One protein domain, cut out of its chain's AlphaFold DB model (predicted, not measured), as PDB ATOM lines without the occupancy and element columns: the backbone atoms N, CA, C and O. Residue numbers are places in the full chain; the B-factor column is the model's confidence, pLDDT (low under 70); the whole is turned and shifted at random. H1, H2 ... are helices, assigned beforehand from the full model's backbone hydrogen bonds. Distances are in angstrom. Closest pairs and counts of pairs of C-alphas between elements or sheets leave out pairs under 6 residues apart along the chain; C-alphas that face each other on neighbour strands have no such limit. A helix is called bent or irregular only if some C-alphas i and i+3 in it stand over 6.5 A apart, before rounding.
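Overview. This is residues 228 to 370 of the 376 residues of an uncharacterized protein of Candidatus Woesearchaeota archaeon (UniProt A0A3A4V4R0). Two helices side by side, H3 and H6, make the core; H1 and H2 pack on H3 on one side, and H7 and H8 pack on H6 on the other. The short H4 and H5 pack on H6 and H7, and a tail with no named element, residues 350 to 370, follows H8. The printed part has 143 residues with eight named helices, H1 to H8 in order, and no named strand: all helix. It is compact, with a radius of gyration of the C-alphas of 14.2 A, and spans 47 by 36 by 24 A.

Arrangement. H1, residues 236 to 255, has a kink of 52 degrees near residue 243 and is irregular: C-alphas 251 and 254 are 7.5 A apart. With residues 247 to 253 alone it touches H2, residues 257 to 268, in a helical hairpin at a shallow tilt of 30 degrees; the closest C-alphas, of Thr 252 and Gly 259, are 4.4 A apart. H3, residues 272 to 285, touches H1 at a steep tilt of 59 degrees, the same way, with the C-alphas of Ala 237 and Gly 277 closest at 3.5 A. H3 also touches the hub, H6, residues 306 to 323, the same way at a tilt of 37 degrees, only just steep; the closest C-alphas, of Gly 283 and Leu 316, are 4.1 A apart. H4, residues 287 to 291, touches H6, with the C-alphas of Leu 287 and Leu 316 closest at 5.8 A. H5, residues 297 to 300, only just touches H6, with 3 pairs of C-alphas within 8 A, the closest those of Ala 297 and Val 313 at 7.0 A. H7, residues 325 to 333, touches H8, residues 337 to 349, in a helical hairpin at a shallow tilt of 16 degrees; the C-alphas of Cys 332 and Cys 343 are closest, 5.4 A apart. H8 touches H6 the same way at a shallow tilt of 30 degrees, with the C-alphas of Ala 321 and Arg 347 closest at 5.1 A. Among the pairs that stay apart are H2 and H6, and H3 and H8. Each O i to N i+4 pair is within hydrogen-bond range in H2, H3, H4, H7 and H8; H1 has 10 of 16, H6 has 12 of 14, and H5 is too short for such a pair.

Along the chain. H1 begins at C-alpha 236, (-11.976, 9.839, 51.981), and is 25.8 A long from first to last C-alpha. H2 is 16.7 A long, H3 20.3 A and H6 26.6 A, with C-alpha 306 at (-2.545, 10.347, 36.147). H7 is 12.5 A long, and H8, 18.9 A, ends at C-alpha 349, (9.303, 7.226, 54.073).

Size, cuts and confidence. The two C-alphas farthest apart, those of Ala 254 and Val 368, are 47.8 A apart. The printed part has no cut, and the seven links between named helices are tight. The mean pLDDT of the printed part is 91.5, and residues 366 to 370 are under 70.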
ATOM      1  N   PHE A 228     -19.970   3.456  51.791       93.12
ATOM      2  CA  PHE A 228     -20.296   4.154  53.040       93.12
ATOM      3  C   PHE A 228     -19.348   3.749  54.188       93.12
ATOM      4  O   PHE A 228     -19.075   2.551  54.333       93.12
ATOM      5  N   PRO A 229     -18.830   4.679  55.016       93.12
ATOM      6  CA  PRO A 229     -19.055   6.133  55.031       93.12
ATOM      7  C   PRO A 229     -18.007   6.939  54.234       93.12
ATOM      8  O   PRO A 229     -17.902   8.155  54.385       93.12
ATOM      9  N   CYS A 230     -17.167   6.286  53.429       96.12
ATOM     10  CA  CYS A 230     -16.007   6.907  52.785       96.12
ATOM     11  C   CYS A 230     -16.359   7.844  51.623       96.12
ATOM     12  O   CYS A 230     -15.572   8.729  51.297       96.12
ATOM     13  N   ASP A 231     -17.531   7.667  51.017       93.69
ATOM     14  CA  ASP A 231     -18.099   8.533  49.981       93.69
ATOM     15  C   ASP A 231     -18.500   9.922  50.508       93.69
ATOM     16  O   ASP A 231     -18.413  10.901  49.770       93.69
ATOM     17  N   VAL A 232     -18.890  10.010  51.784       91.81
ATOM     18  CA  VAL A 232     -19.286  11.254  52.478       91.81
ATOM     19  C   VAL A 232     -18.261  11.727  53.519       91.81
ATOM     20  O   VAL A 232     -18.502  12.686  54.251       91.81
ATOM     21  N   SER A 233     -17.109  11.059  53.602       93.44
ATOM     22  CA  SER A 233     -16.055  11.340  54.579       93.44
ATOM     23  C   SER A 233     -15.355  12.690  54.325       93.44
ATOM     24  O   SER A 233     -15.044  13.001  53.175       93.44
ATOM     25  N   PRO A 234     -14.985  13.458  55.373       94.00
ATOM     26  CA  PRO A 234     -14.072  14.598  55.234       94.00
ATOM     27  C   PRO A 234     -12.629  14.179  54.888       94.00
ATOM     28  O   PRO A 234     -11.858  14.998  54.394       94.00
ATOM     29  N   TYR A 235     -12.272  12.904  55.098       95.75
ATOM     30  CA  TYR A 235     -10.968  12.316  54.776       95.75
ATOM     31  C   TYR A 235     -11.127  11.009  53.972       95.75
ATOM     32  O   TYR A 235     -10.777   9.932  54.469       95.75
ATOM     33  N   PRO A 236     -11.624  11.052  52.716       96.06
ATOM     34  CA  PRO A 236     -11.976   9.839  51.981       96.06
ATOM     35  C   PRO A 236     -10.810   8.863  51.822       96.06
ATOM     36  O   PRO A 236     -10.989   7.666  52.021       96.06
ATOM     37  N   ALA A 237      -9.597   9.349  51.535       95.94
ATOM     38  CA  ALA A 237      -8.416   8.495  51.390       95.94
ATOM     39  C   ALA A 237      -8.030   7.754  52.681       95.94
ATOM     40  O   ALA A 237      -7.553   6.618  52.605       95.94
ATOM     41  N   ALA A 238      -8.298   8.348  53.850       96.56
ATOM     42  CA  ALA A 238      -8.103   7.703  55.144       96.56
ATOM     43  C   ALA A 238      -9.130   6.583  55.378       96.56
ATOM     44  O   ALA A 238      -8.766   5.508  55.853       96.56
ATOM     45  N   CYS A 239     -10.385   6.809  54.984       97.62
ATOM     46  CA  CYS A 239     -11.467   5.832  55.098       97.62
ATOM     47  C   CYS A 239     -11.316   4.668  54.103       97.62
ATOM     48  O   CYS A 239     -11.276   3.492  54.483       97.62
ATOM     49  N   PHE A 240     -11.150   4.989  52.817       97.75
ATOM     50  CA  PHE A 240     -11.018   4.010  51.739       97.75
ATOM     51  C   PHE A 240      -9.800   3.099  51.901       97.75
ATOM     52  O   PHE A 240      -9.877   1.940  51.488       97.75
ATOM     53  N   ARG A 241      -8.724   3.566  52.564       95.69
ATOM     54  CA  ARG A 241      -7.565   2.737  52.945       95.69
ATOM     55  C   ARG A 241      -8.002   1.409  53.566       95.69
ATOM     56  O   ARG A 241      -7.466   0.370  53.188       95.69
ATOM     57  N   TYR A 242      -8.989   1.429  54.460       94.56
ATOM     58  CA  TYR A 242      -9.480   0.232  55.145       94.56
ATOM     59  C   TYR A 242     -10.734  -0.344  54.492       94.56
ATOM     60  O   TYR A 242     -10.787  -1.551  54.256       94.56
ATOM     61  N   LYS A 243     -11.701   0.501  54.105       96.19
ATOM     62  CA  LYS A 243     -12.973   0.074  53.491       96.19
ATOM     63  C   LYS A 243     -12.791  -0.743  52.208       96.19
ATOM     64  O   LYS A 243     -13.608  -1.614  51.915       96.19
ATOM     65  N   MET A 244     -11.722  -0.507  51.445       96.19
ATOM     66  CA  MET A 244     -11.542  -1.192  50.165       96.19
ATOM     67  C   MET A 244     -11.217  -2.691  50.303       96.19
ATOM     68  O   MET A 244     -11.540  -3.465  49.406       96.19
ATOM     69  N   VAL A 245     -10.664  -3.143  51.438       93.25
ATOM     70  CA  VAL A 245     -10.401  -4.575  51.688       93.25
ATOM     71  C   VAL A 245     -11.699  -5.405  51.714       93.25
ATOM     72  O   VAL A 245     -11.817  -6.336  50.911       93.25
ATOM     73  N   PRO A 246     -12.708  -5.101  52.560       92.69
ATOM     74  CA  PRO A 246     -13.970  -5.832  52.535       92.69
ATOM     75  C   PRO A 246     -14.800  -5.571  51.269       92.69
ATOM     76  O   PRO A 246     -15.502  -6.483  50.829       92.69
ATOM     77  N   VAL A 247     -14.692  -4.396  50.630       94.19
ATOM     78  CA  VAL A 247     -15.322  -4.143  49.317       94.19
ATOM     79  C   VAL A 247     -14.777  -5.094  48.251       94.19
ATOM     80  O   VAL A 247     -15.560  -5.822  47.642       94.19
ATOM     81  N   LEU A 248     -13.454  -5.176  48.069       93.06
ATOM     82  CA  LEU A 248     -12.853  -6.119  47.121       93.06
ATOM     83  C   LEU A 248     -13.196  -7.568  47.473       93.06
ATOM     84  O   LEU A 248     -13.513  -8.346  46.576       93.06
ATOM     85  N   ARG A 249     -13.203  -7.943  48.759       90.38
ATOM     86  CA  ARG A 249     -13.587  -9.297  49.194       90.38
ATOM     87  C   ARG A 249     -15.030  -9.651  48.811       90.38
ATOM     88  O   ARG A 249     -15.279 -10.790  48.418       90.38
ATOM     89  N   ARG A 250     -15.971  -8.706  48.923       89.31
ATOM     90  CA  ARG A 250     -17.373  -8.894  48.509       89.31
ATOM     91  C   ARG A 250     -17.506  -8.967  46.990       89.31
ATOM     92  O   ARG A 250     -18.096  -9.915  46.479       89.31
ATOM     93  N   GLU A 251     -16.934  -7.999  46.279       89.94
ATOM     94  CA  GLU A 251     -17.128  -7.867  44.835       89.94
ATOM     95  C   GLU A 251     -16.346  -8.913  44.037       89.94
ATOM     96  O   GLU A 251     -16.904  -9.559  43.154       89.94
ATOM     97  N   THR A 252     -15.076  -9.161  44.363       86.12
ATOM     98  CA  THR A 252     -14.243 -10.120  43.612       86.12
ATOM     99  C   THR A 252     -14.525 -11.585  43.960       86.12
ATOM    100  O   THR A 252     -14.072 -12.461  43.231       86.12
ATOM    101  N   GLY A 253     -15.308 -11.881  45.009       83.81
ATOM    102  CA  GLY A 253     -15.525 -13.238  45.534       83.81
ATOM    103  C   GLY A 253     -15.983 -14.263  44.487       83.81
ATOM    104  O   GLY A 253     -15.195 -15.086  44.029       83.81
ATOM    105  N   ALA A 254     -17.259 -14.228  44.091       77.94
ATOM    106  CA  ALA A 254     -17.770 -15.100  43.024       77.94
ATOM    107  C   ALA A 254     -17.554 -14.520  41.612       77.94
ATOM    108  O   ALA A 254     -17.611 -15.258  40.629       77.94
ATOM    109  N   LYS A 255     -17.329 -13.201  41.498       84.38
ATOM    110  CA  LYS A 255     -17.182 -12.496  40.213       84.38
ATOM    111  C   LYS A 255     -15.740 -12.521  39.672       84.38
ATOM    112  O   LYS A 255     -15.522 -12.286  38.485       84.38
ATOM    113  N   GLY A 256     -14.740 -12.781  40.517       86.00
ATOM    114  CA  GLY A 256     -13.325 -12.712  40.154       86.00
ATOM    115  C   GLY A 256     -12.961 -11.360  39.531       86.00
ATOM    116  O   GLY A 256     -13.313 -10.298  40.048       86.00
ATOM    117  N   LEU A 257     -12.305 -11.406  38.367       85.00
ATOM    118  CA  LEU A 257     -11.886 -10.214  37.626       85.00
ATOM    119  C   LEU A 257     -13.046  -9.294  37.215       85.00
ATOM    120  O   LEU A 257     -12.815  -8.096  37.089       85.00
ATOM    121  N   SER A 258     -14.280  -9.774  37.001       87.69
ATOM    122  CA  SER A 258     -15.376  -8.853  36.648       87.69
ATOM    123  C   SER A 258     -15.815  -7.997  37.839       87.69
ATOM    124  O   SER A 258     -16.117  -6.823  37.646       87.69
ATOM    125  N   GLY A 259     -15.731  -8.527  39.064       89.06
ATOM    126  CA  GLY A 259     -15.930  -7.750  40.292       89.06
ATOM    127  C   GLY A 259     -14.838  -6.702  40.510       89.06
ATOM    128  O   GLY A 259     -15.124  -5.601  40.968       89.06
ATOM    129  N   LEU A 260     -13.597  -6.995  40.103       89.12
ATOM    130  CA  LEU A 260     -12.499  -6.025  40.156       89.12
ATOM    131  C   LEU A 260     -12.773  -4.818  39.242       89.12
ATOM    132  O   LEU A 260     -12.662  -3.674  39.678       89.12
ATOM    133  N   HIS A 261     -13.200  -5.071  37.999       90.38
ATOM    134  CA  HIS A 261     -13.602  -4.016  37.062       90.38
ATOM    135  C   HIS A 261     -14.832  -3.232  37.550       90.38
ATOM    136  O   HIS A 261     -14.925  -2.031  37.307       90.38
ATOM    137  N   GLU A 262     -15.769  -3.886  38.242       92.31
ATOM    138  CA  GLU A 262     -16.937  -3.231  38.839       92.31
ATOM    139  C   GLU A 262     -16.529  -2.256  39.954       92.31
ATOM    140  O   GLU A 262     -17.004  -1.123  39.970       92.31
ATOM    141  N   VAL A 263     -15.572  -2.631  40.814       94.12
ATOM    142  CA  VAL A 263     -15.007  -1.728  41.832       94.12
ATOM    143  C   VAL A 263     -14.270  -0.544  41.201       94.12
ATOM    144  O   VAL A 263     -14.509   0.588  41.618       94.12
ATOM    145  N   VAL A 264     -13.435  -0.767  40.177       94.19
ATOM    146  CA  VAL A 264     -12.753   0.321  39.446       94.19
ATOM    147  C   VAL A 264     -13.774   1.298  38.860       94.19
ATOM    148  O   VAL A 264     -13.703   2.491  39.138       94.19
ATOM    149  N   LYS A 265     -14.785   0.793  38.144       94.38
ATOM    150  CA  LYS A 265     -15.869   1.606  37.576       94.38
ATOM    151  C   LYS A 265     -16.642   2.390  38.645       94.38
ATOM    152  O   LYS A 265     -17.058   3.521  38.404       94.38
ATOM    153  N   ASN A 266     -16.845   1.804  39.824       94.62
ATOM    154  CA  ASN A 266     -17.503   2.487  40.933       94.62
ATOM    155  C   ASN A 266     -16.605   3.596  41.522       94.62
ATOM    156  O   ASN A 266     -17.126   4.662  41.839       94.62
ATOM    157  N   CYS A 267     -15.278   3.413  41.595       96.06
ATOM    158  CA  CYS A 267     -14.347   4.499  41.931       96.06
ATOM    159  C   CYS A 267     -14.347   5.619  40.871       96.06
ATOM    160  O   CYS A 267     -14.330   6.793  41.231       96.06
ATOM    161  N   GLU A 268     -14.411   5.282  39.575       95.38
ATOM    162  CA  GLU A 268     -14.504   6.258  38.472       95.38
ATOM    163  C   GLU A 268     -15.792   7.100  38.511       95.38
ATOM    164  O   GLU A 268     -15.807   8.209  37.983       95.38
ATOM    165  N   ALA A 269     -16.861   6.589  39.132       95.12
ATOM    166  CA  ALA A 269     -18.139   7.287  39.291       95.12
ATOM    167  C   ALA A 269     -18.182   8.264  40.486       95.12
ATOM    168  O   ALA A 269     -19.169   8.982  40.645       95.12
ATOM    169  N   LEU A 270     -17.146   8.283  41.331       95.75
ATOM    170  CA  LEU A 270     -16.978   9.277  42.392       95.75
ATOM    171  C   LEU A 270     -16.320  10.553  41.841       95.75
ATOM    172  O   LEU A 270     -15.662  10.540  40.801       95.75
ATOM    173  N   GLU A 271     -16.420  11.651  42.588       94.31
ATOM    174  CA  GLU A 271     -15.781  12.928  42.246       94.31
ATOM    175  C   GLU A 271     -14.759  13.367  43.311       94.31
ATOM    176  O   GLU A 271     -14.782  12.916  44.460       94.31
ATOM    177  N   GLY A 272     -13.835  14.249  42.916       94.44
ATOM    178  CA  GLY A 272     -12.863  14.895  43.805       94.44
ATOM    179  C   GLY A 272     -12.079  13.932  44.710       94.44
ATOM    180  O   GLY A 272     -11.613  12.874  44.281       94.44
ATOM    181  N   PHE A 273     -11.949  14.304  45.987       95.75
ATOM    182  CA  PHE A 273     -11.222  13.523  46.992       95.75
ATOM    183  C   PHE A 273     -11.812  12.126  47.238       95.75
ATOM    184  O   PHE A 273     -11.062  11.228  47.612       95.75
ATOM    185  N   ALA A 274     -13.112  11.905  47.003       96.50
ATOM    186  CA  ALA A 274     -13.718  10.581  47.157       96.50
ATOM    187  C   ALA A 274     -13.196   9.599  46.095       96.50
ATOM    188  O   ALA A 274     -12.810   8.481  46.437       96.50
ATOM    189  N   ARG A 275     -13.077  10.039  44.835       96.81
ATOM    190  CA  ARG A 275     -12.471   9.257  43.742       96.81
ATOM    191  C   ARG A 275     -11.008   8.924  44.013       96.81
ATOM    192  O   ARG A 275     -10.626   7.756  43.972       96.81
ATOM    193  N   LEU A 276     -10.208   9.935  44.361       97.00
ATOM    194  CA  LEU A 276      -8.791   9.745  44.692       97.00
ATOM    195  C   LEU A 276      -8.617   8.819  45.905       97.00
ATOM    196  O   LEU A 276      -7.796   7.903  45.886       97.00
ATOM    197  N   GLY A 277      -9.445   8.994  46.936       97.06
ATOM    198  CA  GLY A 277      -9.460   8.120  48.102       97.06
ATOM    199  C   GLY A 277      -9.793   6.671  47.753       97.06
ATOM    200  O   GLY A 277      -9.107   5.767  48.227       97.06
ATOM    201  N   CYS A 278     -10.780   6.446  46.884       97.69
ATOM    202  CA  CYS A 278     -11.178   5.120  46.411       97.69
ATOM    203  C   CYS A 278     -10.004   4.387  45.741       97.69
ATOM    204  O   CYS A 278      -9.704   3.247  46.101       97.69
ATOM    205  N   PHE A 279      -9.261   5.065  44.860       97.75
ATOM    206  CA  PHE A 279      -8.078   4.491  44.209       97.75
ATOM    207  C   PHE A 279      -6.878   4.303  45.149       97.75
ATOM    208  O   PHE A 279      -6.207   3.274  45.077       97.75
ATOM    209  N   HIS A 280      -6.650   5.216  46.096       97.12
ATOM    210  CA  HIS A 280      -5.666   5.025  47.168       97.12
ATOM    211  C   HIS A 280      -5.984   3.785  48.027       97.12
ATOM    212  O   HIS A 280      -5.113   2.960  48.312       97.12
ATOM    213  N   GLY A 281      -7.260   3.599  48.380       97.19
ATOM    214  CA  GLY A 281      -7.748   2.393  49.047       97.19
ATOM    215  C   GLY A 281      -7.558   1.128  48.213       97.19
ATOM    216  O   GLY A 281      -7.152   0.096  48.748       97.19
ATOM    217  N   PHE A 282      -7.795   1.211  46.902       97.00
ATOM    218  CA  PHE A 282      -7.609   0.103  45.963       97.00
ATOM    219  C   PHE A 282      -6.158  -0.377  45.932       97.00
ATOM    220  O   PHE A 282      -5.924  -1.582  46.030       97.00
ATOM    221  N   GLY A 283      -5.192   0.543  45.890       96.69
ATOM    222  CA  GLY A 283      -3.773   0.218  46.034       96.69
ATOM    223  C   GLY A 283      -3.470  -0.503  47.351       96.69
ATOM    224  O   GLY A 283      -2.956  -1.622  47.340       96.69
ATOM    225  N   ASN A 284      -3.858   0.086  48.490       95.56
ATOM    226  CA  ASN A 284      -3.603  -0.493  49.820       95.56
ATOM    227  C   ASN A 284      -4.211  -1.899  49.984       95.56
ATOM    228  O   ASN A 284      -3.596  -2.781  50.586       95.56
ATOM    229  N   ALA A 285      -5.403  -2.134  49.432       95.19
ATOM    230  CA  ALA A 285      -6.095  -3.415  49.538       95.19
ATOM    231  C   ALA A 285      -5.477  -4.536  48.672       95.19
ATOM    232  O   ALA A 285      -5.727  -5.715  48.929       95.19
ATOM    233  N   HIS A 286      -4.622  -4.201  47.699       94.38
ATOM    234  CA  HIS A 286      -3.866  -5.178  46.906       94.38
ATOM    235  C   HIS A 286      -2.489  -5.532  47.483       94.38
ATOM    236  O   HIS A 286      -1.837  -6.417  46.929       94.38
ATOM    237  N   LEU A 287      -2.065  -4.925  48.604       91.75
ATOM    238  CA  LEU A 287      -0.763  -5.166  49.248       91.75
ATOM    239  C   LEU A 287      -0.384  -6.647  49.285       91.75
ATOM    240  O   LEU A 287       0.667  -7.019  48.781       91.75
ATOM    241  N   THR A 288      -1.250  -7.499  49.837       88.75
ATOM    242  CA  THR A 288      -0.971  -8.931  50.021       88.75
ATOM    243  C   THR A 288      -0.813  -9.673  48.690       88.75
ATOM    244  O   THR A 288       0.023 -10.564  48.573       88.75
ATOM    245  N   HIS A 289      -1.564  -9.281  47.658       91.69
ATOM    246  CA  HIS A 289      -1.439  -9.864  46.320       91.69
ATOM    247  C   HIS A 289      -0.127  -9.453  45.640       91.69
ATOM    248  O   HIS A 289       0.482 -10.271  44.953       91.69
ATOM    249  N   VAL A 290       0.332  -8.216  45.855       94.56
ATOM    250  CA  VAL A 290       1.625  -7.734  45.346       94.56
ATOM    251  C   VAL A 290       2.791  -8.347  46.129       94.56
ATOM    252  O   VAL A 290       3.766  -8.779  45.519       94.56
ATOM    253  N   ALA A 291       2.666  -8.476  47.454       92.19
ATOM    254  CA  ALA A 291       3.651  -9.126  48.319       92.19
ATOM    255  C   ALA A 291       3.931 -10.579  47.901       92.19
ATOM    256  O   ALA A 291       5.086 -10.975  47.770       92.19
ATOM    257  N   PHE A 292       2.880 -11.350  47.601       91.88
ATOM    258  CA  PHE A 292       3.004 -12.728  47.114       91.88
ATOM    259  C   PHE A 292       3.193 -12.855  45.589       91.88
ATOM    260  O   PHE A 292       3.133 -13.964  45.060       91.88
ATOM    261  N   GLY A 293       3.418 -11.752  44.866       90.50
ATOM    262  CA  GLY A 293       3.700 -11.772  43.424       90.50
ATOM    263  C   GLY A 293       2.539 -12.233  42.532       90.50
ATOM    264  O   GLY A 293       2.770 -12.639  41.396       90.50
ATOM    265  N   VAL A 294       1.296 -12.177  43.025       91.75
ATOM    266  CA  VAL A 294       0.075 -12.484  42.254       91.75
ATOM    267  C   VAL A 294      -0.206 -11.389  41.219       91.75
ATOM    268  O   VAL A 294      -0.661 -11.685  40.117       91.75
ATOM    269  N   PHE A 295       0.103 -10.136  41.566       92.12
ATOM    270  CA  PHE A 295       0.042  -8.970  40.684       92.12
ATOM    271  C   PHE A 295       1.308  -8.123  40.848       92.12
ATOM    272  O   PHE A 295       1.873  -8.057  41.939       92.12
ATOM    273  N   SER A 296       1.734  -7.418  39.801       94.56
ATOM    274  CA  SER A 296       2.685  -6.310  39.939       94.56
ATOM    275  C   SER A 296       1.967  -5.016  40.346       94.56
ATOM    276  O   SER A 296       0.756  -4.874  40.163       94.56
ATOM    277  N   ALA A 297       2.711  -4.020  40.838       94.81
ATOM    278  CA  ALA A 297       2.143  -2.690  41.080       94.81
ATOM    279  C   ALA A 297       1.618  -2.038  39.788       94.81
ATOM    280  O   ALA A 297       0.636  -1.297  39.824       94.81
ATOM    281  N   SER A 298       2.231  -2.349  38.637       93.69
ATOM    282  CA  SER A 298       1.733  -1.898  37.335       93.69
ATOM    283  C   SER A 298       0.401  -2.549  36.951       93.69
ATOM    284  O   SER A 298      -0.407  -1.884  36.310       93.69
ATOM    285  N   ASP A 299       0.144  -3.805  37.324       91.81
ATOM    286  CA  ASP A 299      -1.148  -4.455  37.053       91.81
ATOM    287  C   ASP A 299      -2.260  -3.824  37.903       91.81
ATOM    288  O   ASP A 299      -3.353  -3.562  37.404       91.81
ATOM    289  N   VAL A 300      -1.954  -3.521  39.171       93.31
ATOM    290  CA  VAL A 300      -2.897  -2.939  40.140       93.31
ATOM    291  C   VAL A 300      -3.233  -1.474  39.838       93.31
ATOM    292  O   VAL A 300      -4.371  -1.079  40.053       93.31
ATOM    293  N   CYS A 301      -2.286  -0.666  39.349       95.75
ATOM    294  CA  CYS A 301      -2.450   0.790  39.213       95.75
ATOM    295  C   CYS A 301      -2.292   1.297  37.763       95.75
ATOM    296  O   CYS A 301      -1.623   2.303  37.516       95.75
ATOM    297  N   SER A 302      -2.891   0.605  36.784       90.81
ATOM    298  CA  SER A 302      -2.816   0.955  35.348       90.81
ATOM    299  C   SER A 302      -4.029   1.708  34.771       90.81
ATOM    300  O   SER A 302      -3.954   2.178  33.636       90.81
ATOM    301  N   PHE A 303      -5.125   1.850  35.520       87.44
ATOM    302  CA  PHE A 303      -6.382   2.490  35.088       87.44
ATOM    303  C   PHE A 303      -6.479   3.974  35.488       87.44
ATOM    304  O   PHE A 303      -5.678   4.457  36.280       87.44
ATOM    305  N   GLY A 304      -7.501   4.684  34.999       89.38
ATOM    306  CA  GLY A 304      -7.833   6.037  35.462       89.38
ATOM    307  C   GLY A 304      -6.919   7.163  34.950       89.38
ATOM    308  O   GLY A 304      -6.147   7.003  33.999       89.38
ATOM    309  N   SER A 305      -7.030   8.343  35.569       94.19
ATOM    310  CA  SER A 305      -6.200   9.519  35.263       94.19
ATOM    311  C   SER A 305      -4.754   9.353  35.761       94.19
ATOM    312  O   SER A 305      -4.365   8.319  36.300       94.19
ATOM    313  N   GLU A 306      -3.887  10.344  35.533       94.50
ATOM    314  CA  GLU A 306      -2.545  10.347  36.147       94.50
ATOM    315  C   GLU A 306      -2.616  10.423  37.680       94.50
ATOM    316  O   GLU A 306      -1.864   9.728  38.358       94.50
ATOM    317  N   GLU A 307      -3.575  11.182  38.214       94.88
ATOM    318  CA  GLU A 307      -3.821  11.322  39.654       94.88
ATOM    319  C   GLU A 307      -4.313  10.009  40.283       94.88
ATOM    320  O   GLU A 307      -3.776   9.602  41.308       94.88
ATOM    321  N   ASP A 308      -5.255   9.298  39.645       96.25
ATOM    322  CA  ASP A 308      -5.750   7.995  40.128       96.25
ATOM    323  C   ASP A 308      -4.605   6.986  40.296       96.25
ATOM    324  O   ASP A 308      -4.507   6.283  41.303       96.25
ATOM    325  N   ARG A 309      -3.701   6.942  39.308       96.56
ATOM    326  CA  ARG A 309      -2.540   6.044  39.307       96.56
ATOM    327  C   ARG A 309      -1.507   6.464  40.343       96.56
ATOM    328  O   ARG A 309      -0.951   5.596  41.010       96.56
ATOM    329  N   TYR A 310      -1.287   7.768  40.513       95.94
ATOM    330  CA  TYR A 310      -0.418   8.312  41.556       95.94
ATOM    331  C   TYR A 310      -0.888   7.867  42.949       95.94
ATOM    332  O   TYR A 310      -0.134   7.219  43.676       95.94
ATOM    333  N   VAL A 311      -2.153   8.137  43.298       96.38
ATOM    334  CA  VAL A 311      -2.682   7.834  44.638       96.38
ATOM    335  C   VAL A 311      -2.850   6.330  44.873       96.38
ATOM    336  O   VAL A 311      -2.637   5.867  45.993       96.38
ATOM    337  N   CYS A 312      -3.146   5.544  43.828       97.56
ATOM    338  CA  CYS A 312      -3.140   4.079  43.883       97.56
ATOM    339  C   CYS A 312      -1.752   3.527  44.236       97.56
ATOM    340  O   CYS A 312      -1.625   2.708  45.148       97.56
ATOM    341  N   VAL A 313      -0.697   4.001  43.562       97.06
ATOM    342  CA  VAL A 313       0.679   3.572  43.850       97.06
ATOM    343  C   VAL A 313       1.099   3.986  45.260       97.06
ATOM    344  O   VAL A 313       1.696   3.174  45.968       97.06
ATOM    345  N   GLU A 314       0.761   5.202  45.699       94.88
ATOM    346  CA  GLU A 314       1.081   5.660  47.055       94.88
ATOM    347  C   GLU A 314       0.369   4.814  48.128       94.88
ATOM    348  O   GLU A 314       1.010   4.326  49.062       94.88
ATOM    349  N   GLY A 315      -0.932   4.557  47.955       95.00
ATOM    350  CA  GLY A 315      -1.718   3.733  48.875       95.00
ATOM    351  C   GLY A 315      -1.229   2.286  48.963       95.00
ATOM    352  O   GLY A 315      -1.222   1.707  50.049       95.00
ATOM    353  N   LEU A 316      -0.762   1.713  47.849       96.06
ATOM    354  CA  LEU A 316      -0.106   0.404  47.827       96.06
ATOM    355  C   LEU A 316       1.225   0.423  48.593       96.06
ATOM    356  O   LEU A 316       1.456  -0.426  49.460       96.06
ATOM    357  N   ILE A 317       2.120   1.361  48.266       95.81
ATOM    358  CA  ILE A 317       3.520   1.272  48.694       95.81
ATOM    359  C   ILE A 317       3.737   1.627  50.163       95.81
ATOM    360  O   ILE A 317       4.578   1.004  50.805       95.81
ATOM    361  N   GLU A 318       2.984   2.579  50.723       89.81
ATOM    362  CA  GLU A 318       3.187   3.051  52.100       89.81
ATOM    363  C   GLU A 318       3.151   1.913  53.127       89.81
ATOM    364  O   GLU A 318       3.971   1.852  54.048       89.81
ATOM    365  N   ARG A 319       2.168   1.018  52.977       88.44
ATOM    366  CA  ARG A 319       1.968  -0.121  53.872       88.44
ATOM    367  C   ARG A 319       2.822  -1.320  53.444       88.44
ATOM    368  O   ARG A 319       3.347  -2.010  54.313       88.44
ATOM    369  N   LEU A 320       3.016  -1.539  52.137       93.00
ATOM    370  CA  LEU A 320       3.885  -2.607  51.624       93.00
ATOM    371  C   LEU A 320       5.343  -2.407  52.072       93.00
ATOM    372  O   LEU A 320       5.990  -3.366  52.463       93.00
ATOM    373  N   ALA A 321       5.848  -1.173  52.097       92.31
ATOM    374  CA  ALA A 321       7.218  -0.872  52.511       92.31
ATOM    375  C   ALA A 321       7.490  -1.120  54.005       92.31
ATOM    376  O   ALA A 321       8.570  -1.610  54.335       92.31
ATOM    377  N   LYS A 322       6.511  -0.850  54.889       85.75
ATOM    378  CA  LYS A 322       6.657  -1.083  56.339       85.75
ATOM    379  C   LYS A 322       6.759  -2.574  56.672       85.75
ATOM    380  O   LYS A 322       7.499  -2.932  57.581       85.75
ATOM    381  N   TYR A 323       6.014  -3.421  55.961       84.88
ATOM    382  CA  TYR A 323       5.837  -4.830  56.330       84.88
ATOM    383  C   TYR A 323       6.544  -5.829  55.401       84.88
ATOM    384  O   TYR A 323       6.947  -6.888  55.860       84.88
ATOM    385  N   GLU A 324       6.733  -5.491  54.124       90.44
ATOM    386  CA  GLU A 324       7.268  -6.374  53.076       90.44
ATOM    387  C   GLU A 324       8.320  -5.626  52.219       90.44
ATOM    388  O   GLU A 324       8.121  -5.395  51.018       90.44
ATOM    389  N   PRO A 325       9.452  -5.186  52.805       91.56
ATOM    390  CA  PRO A 325      10.374  -4.237  52.171       91.56
ATOM    391  C   PRO A 325      11.021  -4.746  50.869       91.56
ATOM    392  O   PRO A 325      11.306  -3.949  49.969       91.56
ATOM    393  N   GLU A 326      11.226  -6.060  50.723       93.38
ATOM    394  CA  GLU A 326      11.742  -6.666  49.484       93.38
ATOM    395  C   GLU A 326      10.693  -6.656  48.357       93.38
ATOM    396  O   GLU A 326      10.988  -6.284  47.212       93.38
ATOM    397  N   ALA A 327       9.438  -6.982  48.686       95.06
ATOM    398  CA  ALA A 327       8.329  -6.894  47.743       95.06
ATOM    399  C   ALA A 327       8.044  -5.438  47.350       95.06
ATOM    400  O   ALA A 327       7.779  -5.163  46.182       95.06
ATOM    401  N   ALA A 328       8.190  -4.488  48.279       95.94
ATOM    402  CA  ALA A 328       8.099  -3.056  48.003       95.94
ATOM    403  C   ALA A 328       9.146  -2.587  46.973       95.94
ATOM    404  O   ALA A 328       8.822  -1.833  46.054       95.94
ATOM    405  N   GLY A 329      10.391  -3.070  47.069       96.19
ATOM    406  CA  GLY A 329      11.421  -2.812  46.055       96.19
ATOM    407  C   GLY A 329      11.053  -3.383  44.680       96.19
ATOM    408  O   GLY A 329      11.185  -2.703  43.662       96.19
ATOM    409  N   THR A 330      10.520  -4.608  44.652       96.25
ATOM    410  CA  THR A 330      10.052  -5.272  43.421       96.25
ATOM    411  C   THR A 330       8.859  -4.539  42.792       96.25
ATOM    412  O   THR A 330       8.827  -4.322  41.579       96.25
ATOM    413  N   ALA A 331       7.915  -4.074  43.614       96.38
ATOM    414  CA  ALA A 331       6.770  -3.273  43.205       96.38
ATOM    415  C   ALA A 331       7.214  -1.976  42.508       96.38
ATOM    416  O   ALA A 331       6.818  -1.733  41.365       96.38
ATOM    417  N   CYS A 332       8.109  -1.190  43.120       97.50
ATOM    418  CA  CYS A 332       8.610   0.044  42.505       97.50
ATOM    419  C   CYS A 332       9.451  -0.198  41.246       97.50
ATOM    420  O   CYS A 332       9.408   0.604  40.312       97.50
ATOM    421  N   ALA A 333      10.166  -1.326  41.165       96.50
ATOM    422  CA  ALA A 333      10.897  -1.711  39.962       96.50
ATOM    423  C   ALA A 333       9.984  -2.012  38.755       96.50
ATOM    424  O   ALA A 333      10.432  -1.840  37.621       96.50
ATOM    425  N   SER A 334       8.720  -2.405  38.981       95.94
ATOM    426  CA  SER A 334       7.725  -2.633  37.915       95.94
ATOM    427  C   SER A 334       7.150  -1.347  37.299       95.94
ATOM    428  O   SER A 334       6.531  -1.393  36.237       95.94
ATOM    429  N   LEU A 335       7.365  -0.193  37.940       97.12
ATOM    430  CA  LEU A 335       6.825   1.102  37.527       97.12
ATOM    431  C   LEU A 335       7.851   1.933  36.740       97.12
ATOM    432  O   LEU A 335       9.058   1.678  36.750       97.12
ATOM    433  N   ASN A 336       7.372   2.981  36.067       95.94
ATOM    434  CA  ASN A 336       8.200   3.931  35.322       95.94
ATOM    435  C   ASN A 336       7.770   5.391  35.573       95.94
ATOM    436  O   ASN A 336       6.728   5.647  36.180       95.94
ATOM    437  N   GLY A 337       8.603   6.342  35.136       95.81
ATOM    438  CA  GLY A 337       8.317   7.780  35.202       95.81
ATOM    439  C   GLY A 337       7.903   8.264  36.597       95.81
ATOM    440  O   GLY A 337       8.471   7.847  37.608       95.81
ATOM    441  N   THR A 338       6.883   9.122  36.641       94.56
ATOM    442  CA  THR A 338       6.307   9.684  37.873       94.56
ATOM    443  C   THR A 338       5.811   8.609  38.841       94.56
ATOM    444  O   THR A 338       6.027   8.735  40.043       94.56
ATOM    445  N   LEU A 339       5.220   7.515  38.338       96.69
ATOM    446  CA  LEU A 339       4.709   6.425  39.183       96.69
ATOM    447  C   LEU A 339       5.839   5.692  39.914       96.69
ATOM    448  O   LEU A 339       5.694   5.323  41.076       96.69
ATOM    449  N   ARG A 340       7.005   5.537  39.275       97.06
ATOM    450  CA  ARG A 340       8.188   5.016  39.968       97.06
ATOM    451  C   ARG A 340       8.708   5.988  41.025       97.06
ATOM    452  O   ARG A 340       9.107   5.535  42.093       97.06
ATOM    453  N   ALA A 341       8.701   7.291  40.744       95.50
ATOM    454  CA  ALA A 341       9.184   8.301  41.682       95.50
ATOM    455  C   ALA A 341       8.365   8.310  42.986       95.50
ATOM    456  O   ALA A 341       8.951   8.145  44.053       95.50
ATOM    457  N   VAL A 342       7.027   8.387  42.903       94.38
ATOM    458  CA  VAL A 342       6.152   8.324  44.094       94.38
ATOM    459  C   VAL A 342       6.273   6.985  44.830       94.38
ATOM    460  O   VAL A 342       6.271   6.958  46.060       94.38
ATOM    461  N   CYS A 343       6.465   5.876  44.104       96.44
ATOM    462  CA  CYS A 343       6.690   4.573  44.724       96.44
ATOM    463  C   CYS A 343       7.975   4.553  45.567       96.44
ATOM    464  O   CYS A 343       7.937   4.211  46.745       96.44
ATOM    465  N   GLU A 344       9.115   4.950  44.997       96.38
ATOM    466  CA  GLU A 344      10.397   4.949  45.718       96.38
ATOM    467  C   GLU A 344      10.395   5.945  46.894       96.38
ATOM    468  O   GLU A 344      10.988   5.663  47.935       96.38
ATOM    469  N   GLU A 345       9.688   7.073  46.768       93.06
ATOM    470  CA  GLU A 345       9.503   8.048  47.849       93.06
ATOM    471  C   GLU A 345       8.673   7.466  49.010       93.06
ATOM    472  O   GLU A 345       9.109   7.490  50.165       93.06
ATOM    473  N   GLY A 346       7.516   6.867  48.711       92.44
ATOM    474  CA  GLY A 346       6.686   6.184  49.705       92.44
ATOM    475  C   GLY A 346       7.397   4.987  50.346       92.44
ATOM    476  O   GLY A 346       7.270   4.767  51.552       92.44
ATOM    477  N   ARG A 347       8.226   4.267  49.577       94.56
ATOM    478  CA  ARG A 347       9.070   3.170  50.071       94.56
ATOM    479  C   ARG A 347      10.165   3.648  51.027       94.56
ATOM    480  O   ARG A 347      10.492   2.937  51.972       94.56
ATOM    481  N   ALA A 348      10.733   4.831  50.800       91.75
ATOM    482  CA  ALA A 348      11.739   5.412  51.688       91.75
ATOM    483  C   ALA A 348      11.127   5.968  52.988       91.75
ATOM    484  O   ALA A 348      11.700   5.790  54.063       91.75
ATOM    485  N   GLY A 349       9.964   6.624  52.907       84.38
ATOM    486  CA  GLY A 349       9.303   7.226  54.073       84.38
ATOM    487  C   GLY A 349       8.538   6.235  54.963       84.38
ATOM    488  O   GLY A 349       8.458   6.441  56.181       84.38
ATOM    489  N   ASN A 350       8.037   5.141  54.371       82.88
ATOM    490  CA  ASN A 350       6.996   4.261  54.917       82.88
ATOM    491  C   ASN A 350       5.665   4.998  55.185       82.88
ATOM    492  O   ASN A 350       5.544   6.212  55.008       82.88
ATOM    493  N   MET A 351       4.642   4.254  55.613       86.69
ATOM    494  CA  MET A 351       3.370   4.818  56.079       86.69
ATOM    495  C   MET A 351       3.530   5.824  57.232       86.69
ATOM    496  O   MET A 351       4.489   5.777  58.003       86.69
ATOM    497  N   TYR A 352       2.541   6.715  57.345       89.25
ATOM    498  CA  TYR A 352       2.389   7.708  58.419       89.25
ATOM    499  C   TYR A 352       3.485   8.786  58.498       89.25
ATOM    500  O   TYR A 352       3.668   9.450  59.520       89.25
ATOM    501  N   ARG A 353       4.190   9.017  57.385       88.81
ATOM    502  CA  ARG A 353       5.154  10.112  57.233       88.81
ATOM    503  C   ARG A 353       4.449  11.478  57.186       88.81
ATOM    504  O   ARG A 353       3.511  11.669  56.411       88.81
ATOM    505  N   LEU A 354       4.882  12.429  58.018       89.50
ATOM    506  CA  LEU A 354       4.304  13.787  58.082       89.50
ATOM    507  C   LEU A 354       4.822  14.722  56.978       89.50
ATOM    508  O   LEU A 354       4.282  15.806  56.766       89.50
ATOM    509  N   ASP A 355       5.907  14.342  56.306       85.19
ATOM    510  CA  ASP A 355       6.650  15.204  55.392       85.19
ATOM    511  C   ASP A 355       6.143  15.180  53.941       85.19
ATOM    512  O   ASP A 355       6.566  16.034  53.157       85.19
ATOM    513  N   LYS A 356       5.221  14.265  53.616       86.31
ATOM    514  CA  LYS A 356       4.636  14.091  52.281       86.31
ATOM    515  C   LYS A 356       3.715  15.230  51.850       86.31
ATOM    516  O   LYS A 356       3.291  16.063  52.654       86.31
ATOM    517  N   ASP A 357       3.381  15.234  50.563       87.25
ATOM    518  CA  ASP A 357       2.342  16.101  50.023       87.25
ATOM    519  C   ASP A 357       0.944  15.513  50.288       87.25
ATOM    520  O   ASP A 357       0.657  14.370  49.929       87.25
ATOM    521  N   PHE A 358       0.066  16.298  50.914       90.69
ATOM    522  CA  PHE A 358      -1.324  15.925  51.185       90.69
ATOM    523  C   PHE A 358      -2.327  16.566  50.211       90.69
ATOM    524  O   PHE A 358      -3.533  16.456  50.437       90.69
ATOM    525  N   THR A 359      -1.861  17.167  49.107       90.75
ATOM    526  CA  THR A 359      -2.707  17.799  48.069       90.75
ATOM    527  C   THR A 359      -3.826  16.883  47.559       90.75
ATOM    528  O   THR A 359      -4.916  17.361  47.261       90.75
ATOM    529  N   TYR A 360      -3.601  15.564  47.516       90.69
ATOM    530  CA  TYR A 360      -4.588  14.570  47.075       90.69
ATOM    531  C   TYR A 360      -5.439  13.950  48.202       90.69
ATOM    532  O   TYR A 360      -6.301  13.114  47.928       90.69
ATOM    533  N   TYR A 361      -5.212  14.335  49.463       89.31
ATOM    534  CA  TYR A 361      -5.745  13.641  50.649       89.31
ATOM    535  C   TYR A 361      -6.505  14.540  51.624       89.31
ATOM    536  O   TYR A 361      -7.401  14.056  52.317       89.31
ATOM    537  N   ILE A 362      -6.144  15.822  51.694       88.88
ATOM    538  CA  ILE A 362      -6.679  16.781  52.658       88.88
ATOM    539  C   ILE A 362      -7.234  17.993  51.891       88.88
ATOM    540  O   ILE A 362      -6.457  18.721  51.264       88.88
ATOM    541  N   PRO A 363      -8.555  18.252  51.948       77.62
ATOM    542  CA  PRO A 363      -9.121  19.512  51.479       77.62
ATOM    543  C   PRO A 363      -8.430  20.706  52.152       77.62
ATOM    544  O   PRO A 363      -8.137  20.663  53.345       77.62
ATOM    545  N   GLU A 364      -8.171  21.772  51.391       80.31
ATOM    546  CA  GLU A 364      -7.479  22.989  51.865       80.31
ATOM    547  C   GLU A 364      -6.005  22.793  52.289       80.31
ATOM    548  O   GLU A 364      -5.412  23.668  52.928       80.31
ATOM    549  N   TRP A 365      -5.366  21.680  51.902       81.19
ATOM    550  CA  TRP A 365      -3.926  21.515  52.097       81.19
ATOM    551  C   TRP A 365      -3.114  22.614  51.400       81.19
ATOM    552  O   TRP A 365      -3.343  22.974  50.245       81.19
ATOM    553  N   SER A 366      -2.109  23.114  52.116       69.50
ATOM    554  CA  SER A 366      -1.100  24.037  51.609       69.50
ATOM    555  C   SER A 366       0.246  23.664  52.230       69.50
ATOM    556  O   SER A 366       0.312  23.539  53.455       69.50
ATOM    557  N   PRO A 367       1.342  23.573  51.452       62.97
ATOM    558  CA  PRO A 367       2.686  23.344  51.991       62.97
ATOM    559  C   PRO A 367       3.131  24.385  53.034       62.97
ATOM    560  O   PRO A 367       4.043  24.129  53.816       62.97
ATOM    561  N   VAL A 368       2.483  25.558  53.059       57.00
ATOM    562  CA  VAL A 368       2.743  26.655  54.006       57.00
ATOM    563  C   VAL A 368       2.096  26.407  55.381       57.00
ATOM    564  O   VAL A 368       2.530  26.994  56.365       57.00
ATOM    565  N   ASN A 369       1.110  25.506  55.482       49.69
ATOM    566  CA  ASN A 369       0.419  25.190  56.741       49.69
ATOM    567  C   ASN A 369       1.212  24.236  57.659       49.69
ATOM    568  O   ASN A 369       0.731  23.895  58.737       49.69
ATOM    569  N   ARG A 370       2.424  23.813  57.271       50.22
ATOM    570  CA  ARG A 370       3.331  23.065  58.155       50.22
ATOM    571  C   ARG A 370       3.847  24.005  59.247       50.22
ATOM    572  O   ARG A 370       4.655  24.893  58.968       50.22
TER     573      ARG A 370